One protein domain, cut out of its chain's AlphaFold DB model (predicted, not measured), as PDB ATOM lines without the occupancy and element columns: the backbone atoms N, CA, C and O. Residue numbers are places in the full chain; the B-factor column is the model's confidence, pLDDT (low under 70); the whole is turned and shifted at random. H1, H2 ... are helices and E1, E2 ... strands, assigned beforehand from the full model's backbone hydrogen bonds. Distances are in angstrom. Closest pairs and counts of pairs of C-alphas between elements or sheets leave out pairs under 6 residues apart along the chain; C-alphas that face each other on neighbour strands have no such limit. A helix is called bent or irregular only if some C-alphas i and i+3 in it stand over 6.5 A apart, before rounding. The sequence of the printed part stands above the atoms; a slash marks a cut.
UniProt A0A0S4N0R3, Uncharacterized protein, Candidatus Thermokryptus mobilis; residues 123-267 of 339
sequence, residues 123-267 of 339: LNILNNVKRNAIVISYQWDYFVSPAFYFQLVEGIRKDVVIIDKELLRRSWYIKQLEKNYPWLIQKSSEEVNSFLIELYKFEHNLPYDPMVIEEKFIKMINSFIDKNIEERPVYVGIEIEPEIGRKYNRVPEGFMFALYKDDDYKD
ATOM      1  N   LEU A 123      18.939  20.381 -18.701       95.62
ATOM      2  CA  LEU A 123      18.509  21.611 -19.363       95.62
ATOM      3  C   LEU A 123      17.122  22.051 -18.891       95.62
ATOM      4  O   LEU A 123      16.885  23.247 -18.754       95.62
ATOM      5  N   ASN A 124      16.215  21.115 -18.594       95.25
ATOM      6  CA  ASN A 124      14.922  21.461 -18.014       95.25
ATOM      7  C   ASN A 124      15.095  22.132 -16.646       95.25
ATOM      8  O   ASN A 124      14.563  23.223 -16.455       95.25
ATOM      9  N   ILE A 125      15.883  21.549 -15.736       96.75
ATOM     10  CA  ILE A 125      16.167  22.173 -14.436       96.75
ATOM     11  C   ILE A 125      16.808  23.544 -14.635       96.75
ATOM     12  O   ILE A 125      16.284  24.545 -14.146       96.75
ATOM     13  N   LEU A 126      17.911  23.603 -15.386       96.88
ATOM     14  CA  LEU A 126      18.661  24.834 -15.599       96.88
ATOM     15  C   LEU A 126      17.788  25.923 -16.214       96.88
ATOM     16  O   LEU A 126      17.925  27.062 -15.807       96.88
ATOM     17  N   ASN A 127      16.878  25.622 -17.137       93.69
ATOM     18  CA  ASN A 127      16.031  26.640 -17.764       93.69
ATOM     19  C   ASN A 127      14.843  27.080 -16.896       93.69
ATOM     20  O   ASN A 127      14.331  28.177 -17.106       93.69
ATOM     21  N   ASN A 128      14.413  26.267 -15.926       93.62
ATOM     22  CA  ASN A 128      13.227  26.548 -15.110       93.62
ATOM     23  C   ASN A 128      13.535  27.144 -13.733       93.62
ATOM     24  O   ASN A 128      12.670  27.809 -13.163       93.62
ATOM     25  N   VAL A 129      14.742  26.955 -13.192       96.62
ATOM     26  CA  VAL A 129      15.130  27.652 -11.958       96.62
ATOM     27  C   VAL A 129      15.236  29.155 -12.210       96.62
ATOM     28  O   VAL A 129      15.726  29.601 -13.253       96.62
ATOM     29  N   LYS A 130      14.797  29.963 -11.240       97.06
ATOM     30  CA  LYS A 130      14.845  31.429 -11.339       97.06
ATOM     31  C   LYS A 130      16.278  31.950 -11.545       97.06
ATOM     32  O   LYS A 130      17.266  31.258 -11.295       97.06
ATOM     33  N   ARG A 131      16.398  33.182 -12.047       97.56
ATOM     34  CA  ARG A 131      17.696  33.835 -12.282       97.56
ATOM     35  C   ARG A 131      18.499  33.934 -10.982       97.56
ATOM     36  O   ARG A 131      17.920  34.210  -9.935       97.56
ATOM     37  N   ASN A 132      19.820  33.765 -11.069       97.88
ATOM     38  CA  ASN A 132      20.765  33.883  -9.950       97.88
ATOM     39  C   ASN A 132      20.543  32.879  -8.797       97.88
ATOM     40  O   ASN A 132      21.046  33.104  -7.689       97.88
ATOM     41  N   ALA A 133      19.783  31.806  -9.044       98.56
ATOM     42  CA  ALA A 133      19.399  30.833  -8.031       98.56
ATOM     43  C   ALA A 133      20.584  30.021  -7.488       98.56
ATOM     44  O   ALA A 133      21.584  29.816  -8.177       98.56
ATOM     45  N   ILE A 134      20.427  29.510  -6.268       98.81
ATOM     46  CA  ILE A 134      21.272  28.467  -5.683       98.81
ATOM     47  C   ILE A 134      20.514  27.147  -5.778       98.81
ATOM     48  O   ILE A 134      19.367  27.065  -5.348       98.81
ATOM     49  N   VAL A 135      21.141  26.114  -6.327       98.81
ATOM     50  CA  VAL A 135      20.578  24.769  -6.451       98.81
ATOM     51  C   VAL A 135      21.477  23.797  -5.700       98.81
ATOM     52  O   VAL A 135      22.667  23.703  -5.995       98.81
ATOM     53  N   ILE A 136      20.904  23.064  -4.749       98.81
ATOM     54  CA  ILE A 136      21.606  22.052  -3.955       98.81
ATOM     55  C   ILE A 136      21.064  20.674  -4.328       98.81
ATOM     56  O   ILE A 136      19.862  20.427  -4.245       98.81
ATOM     57  N   SER A 137      21.940  19.770  -4.746       98.44
ATOM     58  CA  SER A 137      21.598  18.397  -5.133       98.44
ATOM     59  C   SER A 137      22.778  17.471  -4.829       98.44
ATOM     60  O   SER A 137      23.869  17.950  -4.548       98.44
ATOM     61  N   TYR A 138      22.592  16.157  -4.872       97.06
ATOM     62  CA  TYR A 138      23.707  15.200  -4.990       97.06
ATOM     63  C   TYR A 138      23.488  14.192  -6.125       97.06
ATOM     64  O   TYR A 138      24.066  13.106  -6.156       97.06
ATOM     65  N   GLN A 139      22.635  14.539  -7.093       96.06
ATOM     66  CA  GLN A 139      22.414  13.742  -8.298       96.06
ATOM     67  C   GLN A 139      23.598  13.889  -9.266       96.06
ATOM     68  O   GLN A 139      23.471  14.513 -10.324       96.06
ATOM     69  N   TRP A 140      24.747  13.310  -8.909       93.88
ATOM     70  CA  TRP A 140      25.984  13.411  -9.686       93.88
ATOM     71  C   TRP A 140      25.804  12.952 -11.136       93.88
ATOM     72  O   TRP A 140      26.068  13.717 -12.067       93.88
ATOM     73  N   ASP A 141      25.284  11.734 -11.314       88.38
ATOM     74  CA  ASP A 141      25.171  11.068 -12.618       88.38
ATOM     75  C   ASP A 141      24.134  11.715 -13.549       88.38
ATOM     76  O   ASP A 141      24.232  11.598 -14.770       88.38
ATOM     77  N   TYR A 142      23.110  12.369 -12.987       90.56
ATOM     78  CA  TYR A 142      21.945  12.826 -13.754       90.56
ATOM     79  C   TYR A 142      21.861  14.339 -13.928       90.56
ATOM     80  O   TYR A 142      21.277  14.777 -14.916       90.56
ATOM     81  N   PHE A 143      22.392  15.123 -12.983       96.44
ATOM     82  CA  PHE A 143      22.199  16.572 -12.955       96.44
ATOM     83  C   PHE A 143      23.476  17.363 -12.697       96.44
ATOM     84  O   PHE A 143      23.812  18.222 -13.505       96.44
ATOM     85  N   VAL A 144      24.200  17.098 -11.607       97.62
ATOM     86  CA  VAL A 144      25.328  17.955 -11.205       97.62
ATOM     87  C   VAL A 144      26.446  17.916 -12.245       97.62
ATOM     88  O   VAL A 144      26.887  18.969 -12.710       97.62
ATOM     89  N   SER A 145      26.887  16.719 -12.655       96.19
ATOM     90  CA  SER A 145      27.981  16.613 -13.625       96.19
ATOM     91  C   SER A 145      27.596  17.122 -15.025       96.19
ATOM     92  O   SER A 145      28.381  17.898 -15.584       96.19
ATOM     93  N   PRO A 146      26.390  16.849 -15.582       96.69
ATOM     94  CA  PRO A 146      25.967  17.504 -16.819       96.69
ATOM     95  C   PRO A 146      25.773  19.020 -16.669       96.69
ATOM     96  O   PRO A 146      26.072  19.762 -17.601       96.69
ATOM     97  N   ALA A 147      25.318  19.520 -15.514       98.12
ATOM     98  CA  ALA A 147      25.159  20.958 -15.295       98.12
ATOM     99  C   ALA A 147      26.508  21.683 -15.366       98.12
ATOM    100  O   ALA A 147      26.597  22.737 -15.996       98.12
ATOM    101  N   PHE A 148      27.576  21.095 -14.817       97.19
ATOM    102  CA  PHE A 148      28.928  21.632 -14.984       97.19
ATOM    103  C   PHE A 148      29.367  21.659 -16.445       97.19
ATOM    104  O   PHE A 148      29.938  22.661 -16.870       97.19
ATOM    105  N   TYR A 149      29.070  20.620 -17.234       97.75
ATOM    106  CA  TYR A 149      29.325  20.647 -18.677       97.75
ATOM    107  C   TYR A 149      28.604  21.828 -19.344       97.75
ATOM    108  O   TYR A 149      29.243  22.658 -19.993       97.75
ATOM    109  N   PHE A 150      27.296  21.966 -19.118       98.38
ATOM    110  CA  PHE A 150      26.516  23.040 -19.733       98.38
ATOM    111  C   PHE A 150      26.970  24.435 -19.295       98.38
ATOM    112  O   PHE A 150      26.979  25.353 -20.107       98.38
ATOM    113  N   GLN A 151      27.393  24.614 -18.044       97.69
ATOM    114  CA  GLN A 151      27.866  25.908 -17.553       97.69
ATOM    115  C   GLN A 151      29.289  26.240 -18.014       97.69
ATOM    116  O   GLN A 151      29.556  27.376 -18.410       97.69
ATOM    117  N   LEU A 152      30.213  25.280 -17.947       96.69
ATOM    118  CA  LEU A 152      31.639  25.518 -18.186       96.69
ATOM    119  C   LEU A 152      32.012  25.431 -19.668       96.69
ATOM    120  O   LEU A 152      32.873  26.191 -20.106       96.69
ATOM    121  N   VAL A 153      31.366  24.537 -20.422       97.94
ATOM    122  CA  VAL A 153      31.655  24.292 -21.842       97.94
ATOM    123  C   VAL A 153      30.664  25.041 -22.730       97.94
ATOM    124  O   VAL A 153      31.071  25.919 -23.483       97.94
ATOM    125  N   GLU A 154      29.364  24.766 -22.591       98.12
ATOM    126  CA  GLU A 154      28.321  25.360 -23.457       98.12
ATOM    127  C   GLU A 154      27.942  26.795 -23.057       98.12
ATOM    128  O   GLU A 154      27.312  27.538 -23.803       98.12
ATOM    129  N   GLY A 155      28.316  27.207 -21.848       97.69
ATOM    130  CA  GLY A 155      28.044  28.533 -21.319       97.69
ATOM    131  C   GLY A 155      26.582  28.850 -20.998       97.69
ATOM    132  O   GLY A 155      26.215  30.023 -20.908       97.69
ATOM    133  N   ILE A 156      25.764  27.828 -20.770       98.00
ATOM    134  CA  ILE A 156      24.343  27.931 -20.433       98.00
ATOM    135  C   ILE A 156      24.174  28.197 -18.934       98.00
ATOM    136  O   ILE A 156      24.788  27.529 -18.109       98.00
ATOM    137  N   ARG A 157      23.306  29.156 -18.570       97.81
ATOM    138  CA  ARG A 157      22.885  29.436 -17.178       97.81
ATOM    139  C   ARG A 157      24.047  29.548 -16.176       97.81
ATOM    140  O   ARG A 157      23.966  29.056 -15.051       97.81
ATOM    141  N   LYS A 158      25.124  30.245 -16.562       97.44
ATOM    142  CA  LYS A 158      26.270  30.559 -15.679       97.44
ATOM    143  C   LYS A 158      25.891  31.397 -14.448       97.44
ATOM    144  O   LYS A 158      26.700  31.550 -13.542       97.44
ATOM    145  N   ASP A 159      24.687  31.971 -14.428       97.81
ATOM    146  CA  ASP A 159      24.141  32.726 -13.299       97.81
ATOM    147  C   ASP A 159      23.704  31.834 -12.124       97.81
ATOM    148  O   ASP A 159      23.601  32.320 -10.998       97.81
ATOM    149  N   VAL A 160      23.427  30.551 -12.376       98.38
ATOM    150  CA  VAL A 160      22.938  29.605 -11.368       98.38
ATOM    151  C   VAL A 160      24.107  28.978 -10.619       98.38
ATOM    152  O   VAL A 160      25.033  28.442 -11.223       98.38
ATOM    153  N   VAL A 161      24.045  28.976  -9.293       98.50
ATOM    154  CA  VAL A 161      25.012  28.277  -8.446       98.50
ATOM    155  C   VAL A 161      24.564  26.830  -8.280       98.50
ATOM    156  O   VAL A 161      23.515  26.583  -7.694       98.50
ATOM    157  N   ILE A 162      25.362  25.878  -8.760       98.44
ATOM    158  CA  ILE A 162      25.126  24.442  -8.559       98.44
ATOM    159  C   ILE A 162      26.061  23.931  -7.463       98.44
ATOM    160  O   ILE A 162      27.284  24.010  -7.602       98.44
ATOM    161  N   ILE A 163      25.479  23.418  -6.378       98.62
ATOM    162  CA  ILE A 163      26.195  22.883  -5.221       98.62
ATOM    163  C   ILE A 163      25.883  21.396  -5.087       98.62
ATOM    164  O   ILE A 163      24.728  21.011  -4.896       98.62
ATOM    165  N   ASP A 164      26.926  20.573  -5.144       98.56
ATOM    166  CA  ASP A 164      26.831  19.157  -4.815       98.56
ATOM    167  C   ASP A 164      26.982  18.955  -3.304       98.56
ATOM    168  O   ASP A 164      28.030  19.271  -2.735       98.56
ATOM    169  N   LYS A 165      25.942  18.434  -2.644       98.25
ATOM    170  CA  LYS A 165      25.956  18.199  -1.195       98.25
ATOM    171  C   LYS A 165      27.064  17.224  -0.787       98.25
ATOM    172  O   LYS A 165      27.717  17.460   0.221       98.25
ATOM    173  N   GLU A 166      27.299  16.145  -1.528       96.94
ATOM    174  CA  GLU A 166      28.289  15.139  -1.128       96.94
ATOM    175  C   GLU A 166      29.722  15.628  -1.352       96.94
ATOM    176  O   GLU A 166      30.605  15.351  -0.537       96.94
ATOM    177  N   LEU A 167      29.960  16.451  -2.378       97.81
ATOM    178  CA  LEU A 167      31.269  17.084  -2.553       97.81
ATOM    179  C   LEU A 167      31.605  18.073  -1.428       97.81
ATOM    180  O   LEU A 167      32.781  18.216  -1.093       97.81
ATOM    181  N   LEU A 168      30.611  18.698  -0.778       98.25
ATOM    182  CA  LEU A 168      30.843  19.554   0.397       98.25
ATOM    183  C   LEU A 168      31.507  18.803   1.562       98.25
ATOM    184  O   LEU A 168      32.090  19.443   2.432       98.25
ATOM    185  N   ARG A 169      31.490  17.462   1.573       97.44
ATOM    186  CA  ARG A 169      32.225  16.635   2.547       97.44
ATOM    187  C   ARG A 169      33.733  16.557   2.269       97.44
ATOM    188  O   ARG A 169      34.416  15.714   2.853       97.44
ATOM    189  N   ARG A 170      34.259  17.362   1.340       97.75
ATOM    190  CA  ARG A 170      35.680  17.412   0.978       97.75
ATOM    191  C   ARG A 170      36.190  18.846   0.957       97.75
ATOM    192  O   ARG A 170      35.608  19.719   0.310       97.75
ATOM    193  N   SER A 171      37.326  19.084   1.609       97.75
ATOM    194  CA  SER A 171      37.869  20.436   1.800       97.75
ATOM    195  C   SER A 171      38.204  21.136   0.476       97.75
ATOM    196  O   SER A 171      38.054  22.353   0.351       97.75
ATOM    197  N   TRP A 172      38.596  20.377  -0.553       97.94
ATOM    198  CA  TRP A 172      38.877  20.913  -1.888       97.94
ATOM    199  C   TRP A 172      37.645  21.524  -2.565       97.94
ATOM    200  O   TRP A 172      37.784  22.507  -3.293       97.94
ATOM    201  N   TYR A 173      36.443  20.993  -2.318       98.25
ATOM    202  CA  TYR A 173      35.235  21.504  -2.961       98.25
ATOM    203  C   TYR A 173      34.812  22.840  -2.353       98.25
ATOM    204  O   TYR A 173      34.410  23.746  -3.076       98.25
ATOM    205  N   ILE A 174      35.017  23.019  -1.045       98.25
ATOM    206  CA  ILE A 174      34.835  24.315  -0.380       98.25
ATOM    207  C   ILE A 174      35.764  25.371  -0.992       98.25
ATOM    208  O   ILE A 174      35.302  26.455  -1.342       98.25
ATOM    209  N   LYS A 175      37.041  25.038  -1.227       98.12
ATOM    210  CA  LYS A 175      37.988  25.934  -1.921       98.12
ATOM    211  C   LYS A 175      37.545  26.257  -3.351       98.12
ATOM    212  O   LYS A 175      37.724  27.376  -3.827       98.12
ATOM    213  N   GLN A 176      36.960  25.287  -4.052       97.75
ATOM    214  CA  GLN A 176      36.402  25.512  -5.385       97.75
ATOM    215  C   GLN A 176      35.200  26.466  -5.343       97.75
ATOM    216  O   GLN A 176      35.118  27.372  -6.173       97.75
ATOM    217  N   LEU A 177      34.295  26.308  -4.373       98.06
ATOM    218  CA  LEU A 177      33.175  27.229  -4.170       98.06
ATOM    219  C   LEU A 177      33.648  28.624  -3.761       98.06
ATOM    220  O   LEU A 177      33.097  29.599  -4.252       98.06
ATOM    221  N   GLU A 178      34.687  28.740  -2.937       98.12
ATOM    222  CA  GLU A 178      35.286  30.027  -2.567       98.12
ATOM    223  C   GLU A 178      35.852  30.754  -3.789       98.12
ATOM    224  O   GLU A 178      35.639  31.952  -3.952       98.12
ATOM    225  N   LYS A 179      36.511  30.022  -4.692       97.81
ATOM    226  CA  LYS A 179      37.027  30.578  -5.946       97.81
ATOM    227  C   LYS A 179      35.910  31.005  -6.902       97.81
ATOM    228  O   LYS A 179      36.005  32.064  -7.515       97.81
ATOM    229  N   ASN A 180      34.880  30.174  -7.059       96.31
ATOM    230  CA  ASN A 180      33.821  30.394  -8.049       96.31
ATOM    231  C   ASN A 180      32.750  31.380  -7.556       96.31
ATOM    232  O   ASN A 180      32.218  32.165  -8.338       96.31
ATOM    233  N   TYR A 181      32.448  31.351  -6.257       97.12
ATOM    234  CA  TYR A 181      31.395  32.122  -5.602       97.12
ATOM    235  C   TYR A 181      31.885  32.683  -4.251       97.12
ATOM    236  O   TYR A 181      31.358  32.302  -3.202       97.12
ATOM    237  N   PRO A 182      32.854  33.625  -4.234       98.00
ATOM    238  CA  PRO A 182      33.433  34.134  -2.986       98.00
ATOM    239  C   PRO A 182      32.386  34.663  -2.000       98.00
ATOM    240  O   PRO A 182      32.484  34.431  -0.800       98.00
ATOM    241  N   TRP A 183      31.336  35.316  -2.510       97.50
ATOM    242  CA  TRP A 183      30.236  35.855  -1.705       97.50
ATOM    243  C   TRP A 183      29.484  34.778  -0.910       97.50
ATOM    244  O   TRP A 183      29.005  35.063   0.185       97.50
ATOM    245  N   LEU A 184      29.383  33.551  -1.436       98.00
ATOM    246  CA  LEU A 184      28.690  32.446  -0.774       98.00
ATOM    247  C   LEU A 184      29.469  32.020   0.471       98.00
ATOM    248  O   LEU A 184      28.910  31.938   1.562       98.00
ATOM    249  N   ILE A 185      30.777  31.806   0.301       98.19
ATOM    250  CA  ILE A 185      31.668  31.369   1.377       98.19
ATOM    251  C   ILE A 185      31.900  32.489   2.391       98.19
ATOM    252  O   ILE A 185      31.844  32.233   3.587       98.19
ATOM    253  N   GLN A 186      32.076  33.739   1.951       98.12
ATOM    254  CA  GLN A 186      32.287  34.880   2.850       98.12
ATOM    255  C   GLN A 186      31.101  35.105   3.794       98.12
ATOM    256  O   GLN A 186      31.303  35.217   5.006       98.12
ATOM    257  N   LYS A 187      29.862  35.104   3.271       98.12
ATOM    258  CA  LYS A 187      28.649  35.237   4.098       98.12
ATOM    259  C   LYS A 187      28.545  34.123   5.148       98.12
ATOM    260  O   LYS A 187      28.099  34.374   6.265       98.12
ATOM    261  N   SER A 188      29.002  32.920   4.814       98.56
ATOM    262  CA  SER A 188      28.942  31.716   5.655       98.56
ATOM    263  C   SER A 188      30.279  31.331   6.300       98.56
ATOM    264  O   SER A 188      30.475  30.180   6.684       98.56
ATOM    265  N   SER A 189      31.221  32.269   6.405       98.31
ATOM    266  CA  SER A 189      32.607  31.974   6.792       98.31
ATOM    267  C   SER A 189      32.733  31.357   8.185       98.31
ATOM    268  O   SER A 189      33.544  30.455   8.379       98.31
ATOM    269  N   GLU A 190      31.912  31.783   9.145       98.62
ATOM    270  CA  GLU A 190      31.885  31.206  10.493       98.62
ATOM    271  C   GLU A 190      31.507  29.717  10.463       98.62
ATOM    272  O   GLU A 190      32.215  28.876  11.024       98.62
ATOM    273  N   GLU A 191      30.416  29.369   9.780       98.75
ATOM    274  CA  GLU A 191      29.935  27.992   9.698       98.75
ATOM    275  C   GLU A 191      30.862  27.115   8.854       98.75
ATOM    276  O   GLU A 191      31.135  25.976   9.235       98.75
ATOM    277  N   VAL A 192      31.399  27.663   7.759       98.75
ATOM    278  CA  VAL A 192      32.399  26.995   6.918       98.75
ATOM    279  C   VAL A 192      33.655  26.683   7.729       98.75
ATOM    280  O   VAL A 192      34.075  25.529   7.775       98.75
ATOM    281  N   ASN A 193      34.229  27.666   8.428       98.56
ATOM    282  CA  ASN A 193      35.432  27.459   9.237       98.56
ATOM    283  C   ASN A 193      35.179  26.466  10.373       98.56
ATOM    284  O   ASN A 193      36.006  25.588  10.625       98.56
ATOM    285  N   SER A 194      34.015  26.552  11.025       98.56
ATOM    286  CA  SER A 194      33.651  25.608  12.079       98.56
ATOM    287  C   SER A 194      33.521  24.172  11.566       98.56
ATOM    288  O   SER A 194      33.831  23.254  12.321       98.56
ATOM    289  N   PHE A 195      33.059  23.962  10.332       98.69
ATOM    290  CA  PHE A 195      33.014  22.640   9.709       98.69
ATOM    291  C   PHE A 195      34.404  22.165   9.265       98.69
ATOM    292  O   PHE A 195      34.762  21.018   9.524       98.69
ATOM    293  N   LEU A 196      35.216  23.040   8.663       98.56
ATOM    294  CA  LEU A 196      36.556  22.697   8.177       98.56
ATOM    295  C   LEU A 196      37.495  22.200   9.286       98.56
ATOM    296  O   LEU A 196      38.335  21.345   9.017       98.56
ATOM    297  N   ILE A 197      37.336  22.678  10.526       98.44
ATOM    298  CA  ILE A 197      38.094  22.177  11.688       98.44
ATOM    299  C   ILE A 197      37.814  20.687  11.933       98.44
ATOM    300  O   ILE A 197      38.744  19.905  12.127       98.44
ATOM    301  N   GLU A 198      36.544  20.279  11.910       98.38
ATOM    302  CA  GLU A 198      36.163  18.879  12.122       98.38
ATOM    303  C   GLU A 198      36.466  18.022  10.890       98.38
ATOM    304  O   GLU A 198      36.965  16.903  11.015       98.38
ATOM    305  N   LEU A 199      36.266  18.575   9.690       98.19
ATOM    306  CA  LEU A 199      36.617  17.902   8.445       98.19
ATOM    307  C   LEU A 199      38.121  17.631   8.344       98.19
ATOM    308  O   LEU A 199      38.509  16.561   7.884       98.19
ATOM    309  N   TYR A 200      38.972  18.547   8.814       98.31
ATOM    310  CA  TYR A 200      40.416  18.330   8.851       98.31
ATOM    311  C   TYR A 200      40.773  17.079   9.660       98.31
ATOM    312  O   TYR A 200      41.587  16.275   9.205       98.31
ATOM    313  N   LYS A 201      40.136  16.878  10.824       98.19
ATOM    314  CA  LYS A 201      40.360  15.680  11.646       98.19
ATOM    315  C   LYS A 201      39.980  14.414  10.880       98.19
ATOM    316  O   LYS A 201      40.779  13.482  10.824       98.19
ATOM    317  N   PHE A 202      38.809  14.424  10.239       97.25
ATOM    318  CA  PHE A 202      38.335  13.321   9.406       97.25
ATOM    319  C   PHE A 202      39.299  13.004   8.248       97.25
ATOM    320  O   PHE A 202      39.713  11.859   8.089       97.25
ATOM    321  N   GLU A 203      39.713  14.009   7.467       97.00
ATOM    322  CA  GLU A 203      40.579  13.822   6.291       97.00
ATOM    323  C   GLU A 203      42.007  13.359   6.649       97.00
ATOM    324  O   GLU A 203      42.681  12.762   5.811       97.00
ATOM    325  N   HIS A 204      42.464  13.590   7.887       97.56
ATOM    326  CA  HIS A 204      43.810  13.232   8.359       97.56
ATOM    327  C   HIS A 204      43.826  12.042   9.332       97.56
ATOM    328  O   HIS A 204      44.850  11.789   9.965       97.56
ATOM    329  N   ASN A 205      42.718  11.300   9.447       96.44
ATOM    330  CA  ASN A 205      42.575  10.164  10.369       96.44
ATOM    331  C   ASN A 205      42.883  10.520  11.840       96.44
ATOM    332  O   ASN A 205      43.410   9.699  12.592       96.44
ATOM    333  N   LEU A 206      42.572  11.750  12.255       97.75
ATOM    334  CA  LEU A 206      42.648  12.172  13.653       97.75
ATOM    335  C   LEU A 206      41.341  11.812  14.380       97.75
ATOM    336  O   LEU A 206      40.294  11.729  13.736       97.75
ATOM    337  N   PRO A 207      41.355  11.644  15.715       97.56
ATOM    338  CA  PRO A 207      40.129  11.442  16.484       97.56
ATOM    339  C   PRO A 207      39.128  12.585  16.264       97.56
ATOM    340  O   PRO A 207      39.463  13.757  16.449       97.56
ATOM    341  N   TYR A 208      37.899  12.241  15.886       96.88
ATOM    342  CA  TYR A 208      36.790  13.174  15.681       96.88
ATOM    343  C   TYR A 208      35.486  12.565  16.201       96.88
ATOM    344  O   TYR A 208      35.389  11.349  16.374       96.88
ATOM    345  N   ASP A 209      34.488  13.413  16.436       98.00
ATOM    346  CA  ASP A 209      33.139  12.986  16.802       98.00
ATOM    347  C   ASP A 209      32.231  13.022  15.553       98.00
ATOM    348  O   ASP A 209      32.019  14.107  14.992       98.00
ATOM    349  N   PRO A 210      31.695  11.869  15.094       97.31
ATOM    350  CA  PRO A 210      30.806  11.797  13.935       97.31
ATOM    351  C   PRO A 210      29.540  12.654  14.051       97.31
ATOM    352  O   PRO A 210      29.065  13.174  13.043       97.31
ATOM    353  N   MET A 211      28.993  12.825  15.257       98.00
ATOM    354  CA  MET A 211      27.806  13.656  15.464       98.00
ATOM    355  C   MET A 211      28.148  15.136  15.317       98.00
ATOM    356  O   MET A 211      27.409  15.878  14.672       98.00
ATOM    357  N   VAL A 212      29.295  15.556  15.857       98.38
ATOM    358  CA  VAL A 212      29.738  16.954  15.786       98.38
ATOM    359  C   VAL A 212      30.038  17.353  14.341       98.38
ATOM    360  O   VAL A 212      29.564  18.396  13.894       98.38
ATOM    361  N   ILE A 213      30.779  16.539  13.579       98.31
ATOM    362  CA  ILE A 213      31.073  16.871  12.175       98.31
ATOM    363  C   ILE A 213      29.796  16.949  11.324       98.31
ATOM    364  O   ILE A 213      29.677  17.868  10.514       98.31
ATOM    365  N   GLU A 214      28.824  16.053  11.536       98.06
ATOM    366  CA  GLU A 214      27.554  16.076  10.800       98.06
ATOM    367  C   GLU A 214      26.697  17.294  11.179       98.06
ATOM    368  O   GLU A 214      26.142  17.958  10.303       98.06
ATOM    369  N   GLU A 215      26.649  17.668  12.461       98.38
ATOM    370  CA  GLU A 215      25.974  18.893  12.901       98.38
ATOM    371  C   GLU A 215      26.581  20.133  12.225       98.38
ATOM    372  O   GLU A 215      25.857  20.971  11.675       98.38
ATOM    373  N   LYS A 216      27.916  20.247  12.212       98.62
ATOM    374  CA  LYS A 216      28.616  21.364  11.560       98.62
ATOM    375  C   LYS A 216      28.405  21.369  10.049       98.62
ATOM    376  O   LYS A 216      28.240  22.443   9.471       98.62
ATOM    377  N   PHE A 217      28.357  20.197   9.424       98.69
ATOM    378  CA  PHE A 217      28.076  20.036   8.001       98.69
ATOM    379  C   PHE A 217      26.681  20.559   7.635       98.69
ATOM    380  O   PHE A 217      26.544  21.422   6.764       98.69
ATOM    381  N   ILE A 218      25.650  20.119   8.361       98.56
ATOM    382  CA  ILE A 218      24.269  20.580   8.165       98.56
ATOM    383  C   ILE A 218      24.156  22.083   8.453       98.56
ATOM    384  O   ILE A 218      23.486  22.806   7.711       98.56
ATOM    385  N   LYS A 219      24.831  22.585   9.498       98.69
ATOM    386  CA  LYS A 219      24.849  24.018   9.834       98.69
ATOM    387  C   LYS A 219      25.484  24.856   8.719       98.69
ATOM    388  O   LYS A 219      24.932  25.895   8.362       98.69
ATOM    389  N   MET A 220      26.588  24.395   8.130       98.81
ATOM    390  CA  MET A 220      27.226  25.047   6.985       98.81
ATOM    391  C   MET A 220      26.272  25.124   5.788       98.81
ATOM    392  O   MET A 220      26.053  26.216   5.264       98.81
ATOM    393  N   ILE A 221      25.639  24.015   5.392       98.75
ATOM    394  CA  ILE A 221      24.698  24.008   4.260       98.75
ATOM    395  C   ILE A 221      23.516  24.943   4.526       98.75
ATOM    396  O   ILE A 221      23.168  25.762   3.677       98.75
ATOM    397  N   ASN A 222      22.918  24.870   5.716       98.81
ATOM    398  CA  ASN A 222      21.812  25.750   6.082       98.81
ATOM    399  C   ASN A 222      22.222  27.225   6.092       98.81
ATOM    400  O   ASN A 222      21.414  28.066   5.718       98.81
ATOM    401  N   SER A 223      23.473  27.559   6.425       98.75
ATOM    402  CA  SER A 223      23.957  28.940   6.324       98.75
ATOM    403  C   SER A 223      24.008  29.445   4.874       98.75
ATOM    404  O   SER A 223      23.680  30.605   4.634       98.75
ATOM    405  N   PHE A 224      24.341  28.586   3.896       98.75
ATOM    406  CA  PHE A 224      24.303  28.949   2.473       98.75
ATOM    407  C   PHE A 224      22.887  29.313   2.021       98.75
ATOM    408  O   PHE A 224      22.727  30.205   1.187       98.75
ATOM    409  N   ILE A 225      21.877  28.658   2.596       98.75
ATOM    410  CA  ILE A 225      20.459  28.930   2.347       98.75
ATOM    411  C   ILE A 225      20.031  30.196   3.099       98.75
ATOM    412  O   ILE A 225      19.666  31.195   2.481       98.75
ATOM    413  N   ASP A 226      20.129  30.180   4.430       98.56
ATOM    414  CA  ASP A 226      19.599  31.208   5.331       98.56
ATOM    415  C   ASP A 226      20.146  32.603   5.028       98.56
ATOM    416  O   ASP A 226      19.403  33.585   5.064       98.56
ATOM    417  N   LYS A 227      21.434  32.701   4.688       98.44
ATOM    418  CA  LYS A 227      22.107  33.983   4.442       98.44
ATOM    419  C   LYS A 227      21.926  34.511   3.015       98.44
ATOM    420  O   LYS A 227      22.438  35.585   2.701       98.44
ATOM    421  N   ASN A 228      21.235  33.773   2.142       98.19
ATOM    422  CA  ASN A 228      21.054  34.154   0.737       98.19
ATOM    423  C   ASN A 228      19.608  34.117   0.244       98.19
ATOM    424  O   ASN A 228      19.346  34.714  -0.795       98.19
ATOM    425  N   ILE A 229      18.679  33.482   0.959       97.56
ATOM    426  CA  ILE A 229      17.303  33.270   0.482       97.56
ATOM    427  C   ILE A 229      16.523  34.565   0.186       97.56
ATOM    428  O   ILE A 229      15.609  34.553  -0.631       97.56
ATOM    429  N   GLU A 230      16.908  35.687   0.806       96.38
ATOM    430  CA  GLU A 230      16.333  37.017   0.535       96.38
ATOM    431  C   GLU A 230      16.810  37.627  -0.791       96.38
ATOM    432  O   GLU A 230      16.089  38.380  -1.436       96.38
ATOM    433  N   GLU A 231      18.033  37.310  -1.212       96.69
ATOM    434  CA  GLU A 231      18.654  37.882  -2.415       96.69
ATOM    435  C   GLU A 231      18.594  36.924  -3.608       96.69
ATOM    436  O   GLU A 231      18.704  37.340  -4.765       96.69
ATOM    437  N   ARG A 232      18.494  35.621  -3.333       97.50
ATOM    438  CA  ARG A 232      18.639  34.549  -4.313       97.50
ATOM    439  C   ARG A 232      17.606  33.460  -4.057       97.50
ATOM    440  O   ARG A 232      17.559  32.916  -2.956       97.50
ATOM    441  N   PRO A 233      16.839  33.062  -5.083       98.44
ATOM    442  CA  PRO A 233      16.005  31.872  -5.006       98.44
ATOM    443  C   PRO A 233      16.855  30.642  -4.679       98.44
ATOM    444  O   PRO A 233      17.924  30.458  -5.264       98.44
ATOM    445  N   VAL A 234      16.377  29.789  -3.777       98.75
ATOM    446  CA  VAL A 234      17.071  28.550  -3.409       98.75
ATOM    447  C   VAL A 234      16.211  27.354  -3.781       98.75
ATOM    448  O   VAL A 234      15.020  27.317  -3.479       98.75
ATOM    449  N   TYR A 235      16.833  26.374  -4.425       98.81
ATOM    450  CA  TYR A 235      16.225  25.124  -4.841       98.81
ATOM    451  C   TYR A 235      16.997  23.943  -4.258       98.81
ATOM    452  O   TYR A 235      18.226  23.966  -4.179       98.81
ATOM    453  N   VAL A 236      16.278  22.888  -3.896       98.69
ATOM    454  CA  VAL A 236      16.852  21.620  -3.439       98.69
ATOM    455  C   VAL A 236      16.310  20.457  -4.266       98.69
ATOM    456  O   VAL A 236      15.136  20.444  -4.648       98.69
ATOM    457  N   GLY A 237      17.168  19.476  -4.538       98.06
ATOM    458  CA  GLY A 237      16.767  18.204  -5.134       98.06
ATOM    459  C   GLY A 237      15.800  17.425  -4.240       98.06
ATOM    460  O   GLY A 237      15.763  17.610  -3.022       98.06
ATOM    461  N   ILE A 238      15.008  16.532  -4.837       96.75
ATOM    462  CA  ILE A 238      14.079  15.653  -4.100       96.75
ATOM    463  C   ILE A 238      14.788  14.737  -3.099       96.75
ATOM    464  O   ILE A 238      14.199  14.321  -2.106       96.75
ATOM    465  N   GLU A 239      16.047  14.429  -3.372       96.88
ATOM    466  CA  GLU A 239      16.911  13.561  -2.587       96.88
ATOM    467  C   GLU A 239      17.530  14.262  -1.365       96.88
ATOM    468  O   GLU A 239      18.080  13.594  -0.492       96.88
ATOM    469  N   ILE A 240      17.444  15.596  -1.293       98.19
ATOM    470  CA  ILE A 240      18.002  16.388  -0.194       98.19
ATOM    471  C   ILE A 240      17.176  16.179   1.074       98.19
ATOM    472  O   ILE A 240      15.953  16.340   1.072       98.19
ATOM    473  N   GLU A 241      17.852  15.873   2.174       97.31
ATOM    474  CA  GLU A 241      17.232  15.506   3.442       97.31
ATOM    475  C   GLU A 241      16.485  16.693   4.088       97.31
ATOM    476  O   GLU A 241      16.870  17.848   3.865       97.31
ATOM    477  N   PRO A 242      15.395  16.466   4.850       96.00
ATOM    478  CA  PRO A 242      14.552  17.535   5.406       96.00
ATOM    479  C   PRO A 242      15.264  18.505   6.361       96.00
ATOM    480  O   PRO A 242      14.797  19.626   6.558       96.00
ATOM    481  N   GLU A 243      16.383  18.095   6.957       96.94
ATOM    482  CA  GLU A 243      17.211  18.914   7.848       96.94
ATOM    483  C   GLU A 243      17.838  20.104   7.108       96.94
ATOM    484  O   GLU A 243      18.106  21.149   7.712       96.94
ATOM    485  N   ILE A 244      18.037  19.973   5.794       98.19
ATOM    486  CA  ILE A 244      18.509  21.047   4.924       98.19
ATOM    487  C   ILE A 244      17.315  21.904   4.493       98.19
ATOM    488  O   ILE A 244      16.362  21.434   3.869       98.19
ATOM    489  N   GLY A 245      17.372  23.189   4.825       97.12
ATOM    490  CA  GLY A 245      16.296  24.139   4.582       97.12
ATOM    491  C   GLY A 245      15.074  23.915   5.475       97.12
ATOM    492  O   GLY A 245      13.984  24.318   5.090       97.12
ATOM    493  N   ARG A 246      15.229  23.298   6.658       96.19
ATOM    494  CA  ARG A 246      14.120  22.930   7.568       96.19
ATOM    495  C   ARG A 246      13.169  24.085   7.920       96.19
ATOM    496  O   ARG A 246      12.015  23.841   8.253       96.19
ATOM    497  N   LYS A 247      13.650  25.330   7.881       96.62
ATOM    498  CA  LYS A 247      12.868  26.547   8.165       96.62
ATOM    499  C   LYS A 247      11.946  26.972   7.014       96.62
ATOM    500  O   LYS A 247      11.190  27.918   7.191       96.62
ATOM    501  N   TYR A 248      12.050  26.331   5.850       98.25
ATOM    502  CA  TYR A 248      11.385  26.750   4.621       98.25
ATOM    503  C   TYR A 248      10.441  25.680   4.096       98.25
ATOM    504  O   TYR A 248      10.692  24.475   4.182       98.25
ATOM    505  N   ASN A 249       9.388  26.152   3.449       97.56
ATOM    506  CA  ASN A 249       8.454  25.324   2.722       97.56
ATOM    507  C   ASN A 249       9.055  24.890   1.391       97.56
ATOM    508  O   ASN A 249       9.522  25.710   0.600       97.56
ATOM    509  N   ARG A 250       9.016  23.580   1.136       98.06
ATOM    510  CA  ARG A 250       9.445  22.978  -0.127       98.06
ATOM    511  C   ARG A 250       8.284  22.965  -1.108       98.06
ATOM    512  O   ARG A 250       7.395  22.119  -1.018       98.06
ATOM    513  N   VAL A 251       8.313  23.880  -2.068       98.19
ATOM    514  CA  VAL A 251       7.313  23.963  -3.135       98.19
ATOM    515  C   VAL A 251       7.876  23.322  -4.405       98.19
ATOM    516  O   VAL A 251       8.926  23.753  -4.878       98.19
ATOM    517  N   PRO A 252       7.221  22.298  -4.984       97.69
ATOM    518  CA  PRO A 252       7.667  21.711  -6.243       97.69
ATOM    519  C   PRO A 252       7.591  22.751  -7.368       97.69
ATOM    520  O   PRO A 252       6.515  23.287  -7.644       97.69
ATOM    521  N   GLU A 253       8.718  23.012  -8.026       96.25
ATOM    522  CA  GLU A 253       8.850  23.867  -9.208       96.25
ATOM    523  C   GLU A 253       9.736  23.145 -10.230       96.25
ATOM    524  O   GLU A 253      10.943  22.972 -10.039       96.25
ATOM    525  N   GLY A 254       9.122  22.671 -11.315       94.38
ATOM    526  CA  GLY A 254       9.790  21.812 -12.291       94.38
ATOM    527  C   GLY A 254      10.257  20.507 -11.647       94.38
ATOM    528  O   GLY A 254       9.470  19.797 -11.020       94.38
ATOM    529  N   PHE A 255      11.544  20.192 -11.794       96.75
ATOM    530  CA  PHE A 255      12.154  18.994 -11.205       96.75
ATOM    531  C   PHE A 255      12.932  19.257  -9.910       96.75
ATOM    532  O   PHE A 255      13.685  18.394  -9.471       96.75
ATOM    533  N   MET A 256      12.715  20.413  -9.276       97.75
ATOM    534  CA  MET A 256      13.301  20.764  -7.980       97.75
ATOM    535  C   MET A 256      12.233  21.236  -6.986       97.75
ATOM    536  O   MET A 256      11.095  21.528  -7.354       97.75
ATOM    537  N   PHE A 257      12.603  21.335  -5.711       98.50
ATOM    538  CA  PHE A 257      11.820  22.055  -4.711       98.50
ATOM    539  C   PHE A 257      12.403  23.447  -4.495       98.50
ATOM    540  O   PHE A 257      13.531  23.569  -4.029       98.50
ATOM    541  N   ALA A 258      11.632  24.486  -4.793       98.44
ATOM    542  CA  ALA A 258      11.928  25.846  -4.367       98.44
ATOM    543  C   ALA A 258      11.674  25.994  -2.859       98.44
ATOM    544  O   ALA A 258      10.700  25.446  -2.337       98.44
ATOM    545  N   LEU A 259      12.534  26.738  -2.168       98.56
ATOM    546  CA  LEU A 259      12.391  27.044  -0.746       98.56
ATOM    547  C   LEU A 259      11.717  28.408  -0.555       98.56
ATOM    548  O   LEU A 259      12.206  29.416  -1.066       98.56
ATOM    549  N   TYR A 260      10.623  28.437   0.207       98.06
ATOM    550  CA  TYR A 260       9.867  29.650   0.538       98.06
ATOM    551  C   TYR A 260       9.710  29.833   2.048       98.06
ATOM    552  O   TYR A 260       9.642  28.861   2.796       98.06
ATOM    553  N   LYS A 261       9.659  31.090   2.503       96.19
ATOM    554  CA  LYS A 261       9.430  31.442   3.917       96.19
ATOM    555  C   LYS A 261       7.962  31.395   4.323       96.19
ATOM    556  O   LYS A 261       7.662  31.188   5.491       96.19
ATOM    557  N   ASP A 262       7.086  31.649   3.366       95.19
ATOM    558  CA  ASP A 262       5.646  31.715   3.553       95.19
ATOM    559  C   ASP A 262       4.956  30.440   3.039       95.19
ATOM    560  O   ASP A 262       5.558  29.617   2.339       95.19
ATOM    561  N   ASP A 263       3.689  30.284   3.416       93.06
ATOM    562  CA  ASP A 263       2.797  29.205   2.981       93.06
ATOM    563  C   ASP A 263       1.889  29.629   1.812       93.06
ATOM    564  O   ASP A 263       0.934  28.923   1.474       93.06
ATOM    565  N   ASP A 264       2.144  30.784   1.185       95.81
ATOM    566  CA  ASP A 264       1.282  31.282   0.123       95.81
ATOM    567  C   ASP A 264       1.360  30.372  -1.102       95.81
ATOM    568  O   ASP A 264       2.409  29.824  -1.467       95.81
ATOM    569  N   TYR A 265       0.234  30.267  -1.807       97.44
ATOM    570  CA  TYR A 265       0.187  29.543  -3.066       97.44
ATOM    571  C   TYR A 265       1.164  30.149  -4.082       97.44
ATOM    572  O   TYR A 265       1.063  31.322  -4.449       97.44
ATOM    573  N   LYS A 266       2.082  29.324  -4.590       97.06
ATOM    574  CA  LYS A 266       3.038  29.685  -5.636       97.06
ATOM    575  C   LYS A 266       2.619  29.024  -6.930       97.06
ATOM    576  O   LYS A 266       2.686  27.798  -7.066       97.06
ATOM    577  N   ASP A 267       2.189  29.838  -7.882       95.06
ATOM    578  CA  ASP A 267       1.859  29.348  -9.210       95.06
ATOM    579  C   ASP A 267       3.119  28.926  -9.985       95.06
ATOM    580  O   ASP A 267       4.170  29.557  -9.880       95.06
TER     581      ASP A 267
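This is residues 123 to 267 of the 339 residues of an uncharacterized protein of Candidatus Thermokryptus mobilis (UniProt A0A0S4N0R3). A strongly twisted sheet of five short strands makes one part of this domain, with H2 over one face at its E2 end; a group of four helices, H3 to H6, makes the other part. The helical hairpin H5 and H6 reaches farthest from the sheet at residues 204 to 209, between its two helices, while the last turns of H6 come back to the strands. The printed part has 145 residues with six named helices and five named strands, in the order H1 E1 H2 E2 H3 H4 H5 H6 E3 E4 E5; the mixed sheet has the order E2 E1 E3 E5 E4, and the class is mixed, helices and strands. The whole is compact, with a radius of gyration of the C-alphas of 15.3 A and spans of 49 by 38 by 26 A.

H1, residues 123 to 128, begins with C-alpha 123 at (18.509, 21.611, -19.363). E1 is residues 134 to 137, H2 residues 140 to 152, 15.8 A long, and E2 residues 161 to 164. H3, residues 171 to 180, and H4, residues 182 to 187, lead to H5, residues 189 to 203, 19.8 A long. H6, residues 210 to 226, is 24.0 A long and starts with C-alpha 210 at (30.806, 11.797, 13.935). E3 is residues 234 to 236, E4 residues 249 to 253, and E5 residues 256 to 260, with C-alpha 260 at (9.867, 29.650, 0.538).

E2 and E1 are parallel, with N 135 and O 161 2.8 A apart; E1 and E3 are parallel, with N 235 and O 134 at 2.8 A. E3 and E5 are antiparallel, with N 236 and O 257 at 2.8 A. The hairpin E4 and E5 is antiparallel, with N 258 and O 251 at 2.8 A. E1, H2, E2 form a strand-helix-strand unit, two parallel neighbours with a helix between, its crossover right-handed. H2 and the sheet make two layers, a helix on one face: its height over the sheet is 9.4 A, and the closest C-alphas of H2 and E2 are those of Val 144 and Asp 164, 6.7 A. H2 is irregular: C-alphas 142 and 145 are 7.1 A apart. H1, H3 and H6 only graze the sheet. H5 and H6 touch at Glu 191 and Met 220, their closest C-alphas, 4.8 A, at a shallow tilt of 31 degrees, opposite ways. H3 and H4 touch, closest at the C-alphas of Glu 178 and Ile 185, 5.5 A. In H1, H3, H4 and H6 every O i to N i+4 pair is within hydrogen-bond range; H2 has 6 of 9 and H5 9 of 11.

The two C-alphas farthest apart, those of Leu 206 and Asp 267, are 49.8 A apart. The printed part has no cut. The link E3 to E4, 12 residues, is long. The mean pLDDT of the printed part is 97.5, and no printed residue is under 70.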